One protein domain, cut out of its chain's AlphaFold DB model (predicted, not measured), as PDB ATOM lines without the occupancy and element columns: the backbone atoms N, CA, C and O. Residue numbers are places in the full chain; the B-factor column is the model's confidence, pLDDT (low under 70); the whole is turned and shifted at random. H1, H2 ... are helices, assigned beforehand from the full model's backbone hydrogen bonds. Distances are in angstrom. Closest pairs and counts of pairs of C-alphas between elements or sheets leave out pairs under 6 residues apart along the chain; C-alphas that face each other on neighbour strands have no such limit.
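AT A GLANCE: This is residues 9 to 55 of the 64 residues of the protein "GCN5 family acetyltransferase" of Jeotgalibacillus soli (UniProt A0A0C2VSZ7). A long helix, H1, makes one arm of a long U, and the unnamed stretch of residues 31 to 44 turns at its far end and runs back as the other arm. A short helix, H2, follows at the mouth of the U, set obliquely near the beginning of H1, while residues 29 to 34 stick out at the bend. The printed part has 47 residues with two named helices, H1 then H2, and no named strand; its class is all helix. The whole is only just loose, close to compact, with a radius of gyration of the C-alphas of 11.7 A, and spans 34 by 22 by 15 A.

IN THESE COORDINATES: H1, residues 15 to 30, is 22.1 A from first to last C-alpha. It begins at C-alpha 15 (49.403, 24.870, 16.176) and ends at C-alpha 30 (40.314, 5.501, 10.737). H2, residues 45 to 53, is 12.3 A long and ends at C-alpha 53 (55.221, 22.130, 5.518).

HOW THE PARTS SIT: H1 touches H2 with residues 16 to 17 alone. Their closest C-alphas, those of Thr 17 and Val 50, are 5.4 A apart. The two helices run the same way at a steep tilt of 51 degrees, and their centres are 14.3 A apart. In H1 and H2 every O i to N i+4 pair is within hydrogen-bond range.

THE WHOLE: The outline is only just elongated, and the two C-alphas farthest apart, those of Ala 9 and Ile 32, are 35.9 A from each other. The link from H1 to H2, 14 residues, is long. Residues 29 to 34 stand free. The printed part has no cut. The mean pLDDT of the printed part is 82.4, and residue 12 is under 70.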
ATOM      1  N   ALA A   9      46.610  34.841  20.311       75.38
ATOM      2  CA  ALA A   9      47.715  34.371  21.148       75.38
ATOM      3  C   ALA A   9      48.326  33.046  20.653       75.38
ATOM      4  O   ALA A   9      49.502  32.778  20.882       75.38
ATOM      5  N   TYR A  10      47.548  32.236  19.929       70.50
ATOM      6  CA  TYR A  10      48.001  30.969  19.350       70.50
ATOM      7  C   TYR A  10      48.410  31.107  17.877       70.50
ATOM      8  O   TYR A  10      48.689  30.117  17.193       70.50
ATOM      9  N   TRP A  11      48.456  32.326  17.337       70.25
ATOM     10  CA  TRP A  11      49.009  32.554  16.007       70.25
ATOM     11  C   TRP A  11      50.539  32.442  16.052       70.25
ATOM     12  O   TRP A  11      51.172  32.748  17.052       70.25
ATOM     13  N   ASN A  12      51.146  31.963  14.963       69.56
ATOM     14  CA  ASN A  12      52.593  31.719  14.825       69.56
ATOM     15  C   ASN A  12      53.215  30.635  15.733       69.56
ATOM     16  O   ASN A  12      54.396  30.350  15.575       69.56
ATOM     17  N   GLY A  13      52.446  29.953  16.588       76.50
ATOM     18  CA  GLY A  13      52.949  28.859  17.437       76.50
ATOM     19  C   GLY A  13      53.034  27.478  16.771       76.50
ATOM     20  O   GLY A  13      53.258  26.488  17.450       76.50
ATOM     21  N   GLY A  14      52.795  27.361  15.460       79.94
ATOM     22  CA  GLY A  14      52.802  26.064  14.758       79.94
ATOM     23  C   GLY A  14      51.553  25.194  14.971       79.94
ATOM     24  O   GLY A  14      51.368  24.223  14.240       79.94
ATOM     25  N   TYR A  15      50.639  25.596  15.860       82.50
ATOM     26  CA  TYR A  15      49.403  24.870  16.176       82.50
ATOM     27  C   TYR A  15      48.534  24.543  14.955       82.50
ATOM     28  O   TYR A  15      47.919  23.484  14.898       82.50
ATOM     29  N   GLY A  16      48.501  25.416  13.943       82.00
ATOM     30  CA  GLY A  16      47.772  25.144  12.699       82.00
ATOM     31  C   GLY A  16      48.354  23.962  11.916       82.00
ATOM     32  O   GLY A  16      47.603  23.152  11.385       82.00
ATOM     33  N   THR A  17      49.683  23.834  11.884       85.38
ATOM     34  CA  THR A  17      50.374  22.702  11.250       85.38
ATOM     35  C   THR A  17      50.174  21.424  12.050       85.38
ATOM     36  O   THR A  17      49.876  20.381  11.474       85.38
ATOM     37  N   GLU A  18      50.301  21.504  13.372       87.38
ATOM     38  CA  GLU A  18      50.167  20.348  14.257       87.38
ATOM     39  C   GLU A  18      48.740  19.792  14.269       87.38
ATOM     40  O   GLU A  18      48.544  18.596  14.045       87.38
ATOM     41  N   ALA A  19      47.735  20.658  14.421       86.50
ATOM     42  CA  ALA A  19      46.332  20.264  14.383       86.50
ATOM     43  C   ALA A  19      45.980  19.580  13.057       86.50
ATOM     44  O   ALA A  19      45.313  18.545  13.041       86.50
ATOM     45  N   LEU A  20      46.464  20.129  11.937       86.00
ATOM     46  CA  LEU A  20      46.180  19.565  10.626       86.00
ATOM     47  C   LEU A  20      46.917  18.245  10.390       86.00
ATOM     48  O   LEU A  20      46.331  17.319   9.837       86.00
ATOM     49  N   ARG A  21      48.161  18.117  10.864       87.31
ATOM     50  CA  ARG A  21      48.909  16.854  10.836       87.31
ATOM     51  C   ARG A  21      48.179  15.755  11.599       87.31
ATOM     52  O   ARG A  21      47.971  14.679  11.046       87.31
ATOM     53  N   LEU A  22      47.786  16.026  12.846       89.06
ATOM     54  CA  LEU A  22      47.059  15.070  13.685       89.06
ATOM     55  C   LEU A  22      45.738  14.663  13.032       89.06
ATOM     56  O   LEU A  22      45.384  13.486  13.014       89.06
ATOM     57  N   TRP A  23      45.037  15.629  12.440       87.44
ATOM     58  CA  TRP A  23      43.794  15.368  11.730       87.44
ATOM     59  C   TRP A  23      43.997  14.478  10.502       87.44
ATOM     60  O   TRP A  23      43.310  13.470  10.356       87.44
ATOM     61  N   ILE A  24      44.963  14.806   9.642       86.88
ATOM     62  CA  ILE A  24      45.296  14.010   8.456       86.88
ATOM     63  C   ILE A  24      45.697  12.587   8.867       86.88
ATOM     64  O   ILE A  24      45.183  11.620   8.308       86.88
ATOM     65  N   GLN A  25      46.548  12.446   9.885       88.38
ATOM     66  CA  GLN A  25      46.969  11.145  10.406       88.38
ATOM     67  C   GLN A  25      45.778  10.322  10.907       88.38
ATOM     68  O   GLN A  25      45.671   9.135  10.595       88.38
ATOM     69  N   ARG A  26      44.847  10.947  11.635       89.19
ATOM     70  CA  ARG A  26      43.621  10.290  12.097       89.19
ATOM     71  C   ARG A  26      42.742   9.844  10.931       89.19
ATOM     72  O   ARG A  26      42.266   8.715  10.942       89.19
ATOM     73  N   LEU A  27      42.576  10.683   9.907       87.75
ATOM     74  CA  LEU A  27      41.797  10.342   8.714       87.75
ATOM     75  C   LEU A  27      42.353   9.111   7.992       87.75
ATOM     76  O   LEU A  27      41.573   8.237   7.629       87.75
ATOM     77  N   PHE A  28      43.673   9.024   7.815       85.81
ATOM     78  CA  PHE A  28      44.311   7.854   7.198       85.81
ATOM     79  C   PHE A  28      44.283   6.604   8.087       85.81
ATOM     80  O   PHE A  28      44.349   5.493   7.575       85.81
ATOM     81  N   THR A  29      44.193   6.776   9.408       88.00
ATOM     82  CA  THR A  29      44.139   5.660  10.366       88.00
ATOM     83  C   THR A  29      42.732   5.074  10.470       88.00
ATOM     84  O   THR A  29      42.560   3.861  10.487       88.00
ATOM     85  N   GLU A  30      41.707   5.926  10.544       86.75
ATOM     86  CA  GLU A  30      40.314   5.501  10.737       86.75
ATOM     87  C   GLU A  30      39.604   5.147   9.426       86.75
ATOM     88  O   GLU A  30      38.568   4.482   9.438       86.75
ATOM     89  N   LYS A  31      40.111   5.628   8.287       79.69
ATOM     90  CA  LYS A  31      39.492   5.419   6.980       79.69
ATOM     91  C   LYS A  31      40.538   4.967   5.972       79.69
ATOM     92  O   LYS A  31      41.633   5.513   5.910       79.69
ATOM     93  N   ILE A  32      40.154   4.026   5.110       78.69
ATOM     94  CA  ILE A  32      40.946   3.623   3.941       78.69
ATOM     95  C   ILE A  32      40.818   4.733   2.886       78.69
ATOM     96  O   ILE A  32      40.052   4.635   1.929       78.69
ATOM     97  N   LEU A  33      41.496   5.857   3.123       81.75
ATOM     98  CA  LEU A  33      41.546   6.995   2.213       81.75
ATOM     99  C   LEU A  33      42.819   6.923   1.383       81.75
ATOM    100  O   LEU A  33      43.913   6.766   1.910       81.75
ATOM    101  N   VAL A  34      42.667   7.095   0.073       80.00
ATOM    102  CA  VAL A  34      43.790   7.108  -0.876       80.00
ATOM    103  C   VAL A  34      44.356   8.523  -1.055       80.00
ATOM    104  O   VAL A  34      45.490   8.695  -1.490       80.00
ATOM    105  N   ARG A  35      43.565   9.557  -0.729       80.75
ATOM    106  CA  ARG A  35      43.927  10.975  -0.868       80.75
ATOM    107  C   ARG A  35      43.097  11.849   0.069       80.75
ATOM    108  O   ARG A  35      41.893  11.644   0.211       80.75
ATOM    109  N   VAL A  36      43.739  12.854   0.660       83.75
ATOM    110  CA  VAL A  36      43.095  13.917   1.440       83.75
ATOM    111  C   VAL A  36      43.485  15.247   0.810       83.75
ATOM    112  O   VAL A  36      44.667  15.533   0.648       83.75
ATOM    113  N   GLY A  37      42.486  16.047   0.453       82.75
ATOM    114  CA  GLY A  37      42.671  17.402  -0.052       82.75
ATOM    115  C   GLY A  37      41.786  18.371   0.715       82.75
ATOM    116  O   GLY A  37      40.721  18.001   1.217       82.75
ATOM    117  N   TYR A  38      42.219  19.620   0.811       80.06
ATOM    118  CA  TYR A  38      41.387  20.710   1.296       80.06
ATOM    119  C   TYR A  38      41.636  21.958   0.459       80.06
ATOM    120  O   TYR A  38      42.654  22.088  -0.212       80.06
ATOM    121  N   THR A  39      40.669  22.868   0.474       81.44
ATOM    122  CA  THR A  39      40.743  24.122  -0.265       81.44
ATOM    123  C   THR A  39      40.856  25.276   0.718       81.44
ATOM    124  O   THR A  39      40.034  25.437   1.621       81.44
ATOM    125  N   THR A  40      41.894  26.093   0.552       81.19
ATOM    126  CA  THR A  40      42.053  27.352   1.280       81.19
ATOM    127  C   THR A  40      41.827  28.541   0.349       81.19
ATOM    128  O   THR A  40      41.954  28.441  -0.873       81.19
ATOM    129  N   ARG A  41      41.465  29.696   0.918       77.12
ATOM    130  CA  ARG A  41      41.423  30.943   0.143       77.12
ATOM    131  C   ARG A  41      42.849  31.388  -0.146       77.12
ATOM    132  O   ARG A  41      43.686  31.365   0.751       77.12
ATOM    133  N   SER A  42      43.095  31.864  -1.362       70.19
ATOM    134  CA  SER A  42      44.411  32.340  -1.812       70.19
ATOM    135  C   SER A  42      45.023  33.418  -0.910       70.19
ATOM    136  O   SER A  42      46.239  33.477  -0.795       70.19
ATOM    137  N   GLY A  43      44.200  34.232  -0.240       77.56
ATOM    138  CA  GLY A  43      44.659  35.236   0.728       77.56
ATOM    139  C   GLY A  43      45.087  34.678   2.092       77.56
ATOM    140  O   GLY A  43      45.531  35.436   2.945       77.56
ATOM    141  N   ASN A  44      44.942  33.374   2.341       81.06
ATOM    142  CA  ASN A  44      45.369  32.739   3.586       81.06
ATOM    143  C   ASN A  44      46.758  32.112   3.417       81.06
ATOM    144  O   ASN A  44      46.920  30.892   3.452       81.06
ATOM    145  N   GLU A  45      47.763  32.972   3.249       81.25
ATOM    146  CA  GLU A  45      49.167  32.580   3.070       81.25
ATOM    147  C   GLU A  45      49.677  31.671   4.192       81.25
ATOM    148  O   GLU A  45      50.514  30.800   3.963       81.25
ATOM    149  N   ARG A  46      49.150  31.830   5.414       81.31
ATOM    150  CA  ARG A  46      49.496  30.970   6.552       81.31
ATOM    151  C   ARG A  46      49.096  29.522   6.292       81.31
ATOM    152  O   ARG A  46      49.912  28.636   6.504       81.31
ATOM    153  N   MET A  47      47.875  29.285   5.811       82.81
ATOM    154  CA  MET A  47      47.421  27.931   5.482       82.81
ATOM    155  C   MET A  47      48.161  27.346   4.282       82.81
ATOM    156  O   MET A  47      48.452  26.160   4.306       82.81
ATOM    157  N   ILE A  48      48.537  28.168   3.298       84.94
ATOM    158  CA  ILE A  48      49.369  27.718   2.167       84.94
ATOM    159  C   ILE A  48      50.743  27.249   2.674       84.94
ATOM    160  O   ILE A  48      51.181  26.150   2.356       84.94
ATOM    161  N   LYS A  49      51.390  28.010   3.565       86.19
ATOM    162  CA  LYS A  49      52.656  27.584   4.192       86.19
ATOM    163  C   LYS A  49      52.502  26.318   5.041       86.19
ATOM    164  O   LYS A  49      53.446  25.544   5.169       86.19
ATOM    165  N   VAL A  50      51.339  26.112   5.664       86.62
ATOM    166  CA  VAL A  50      51.034  24.871   6.396       86.62
ATOM    167  C   VAL A  50      50.949  23.682   5.429       86.62
ATOM    168  O   VAL A  50      51.525  22.646   5.742       86.62
ATOM    169  N   GLU A  51      50.306  23.838   4.263       83.69
ATOM    170  CA  GLU A  51      50.242  22.807   3.202       83.69
ATOM    171  C   GLU A  51      51.644  22.377   2.773       83.69
ATOM    172  O   GLU A  51      51.964  21.187   2.793       83.69
ATOM    173  N   GLU A  52      52.495  23.356   2.459       84.38
ATOM    174  CA  GLU A  52      53.878  23.123   2.035       84.38
ATOM    175  C   GLU A  52      54.682  22.385   3.115       84.38
ATOM    176  O   GLU A  52      55.373  21.411   2.822       84.38
ATOM    177  N   LYS A  53      54.545  22.789   4.386       86.62
ATOM    178  CA  LYS A  53      55.221  22.130   5.518       86.62
ATOM    179  C   LYS A  53      54.766  20.692   5.751       86.62
ATOM    180  O   LYS A  53      55.542  19.892   6.265       86.62
ATOM    181  N   LEU A  54      53.519  20.371   5.420       85.06
ATOM    182  CA  LEU A  54      52.968  19.022   5.551       85.06
ATOM    183  C   LEU A  54      53.282  18.137   4.339       85.06
ATOM    184  O   LEU A  54      52.866  16.981   4.315       85.06
ATOM    185  N   GLY A  55      54.010  18.660   3.346       85.25
ATOM    186  CA  GLY A  55      54.341  17.937   2.120       85.25
ATOM    187  C   GLY A  55      53.147  17.761   1.181       85.25
ATOM    188  O   GLY A  55      53.172  16.890   0.314       85.25
TER     189      GLY A  55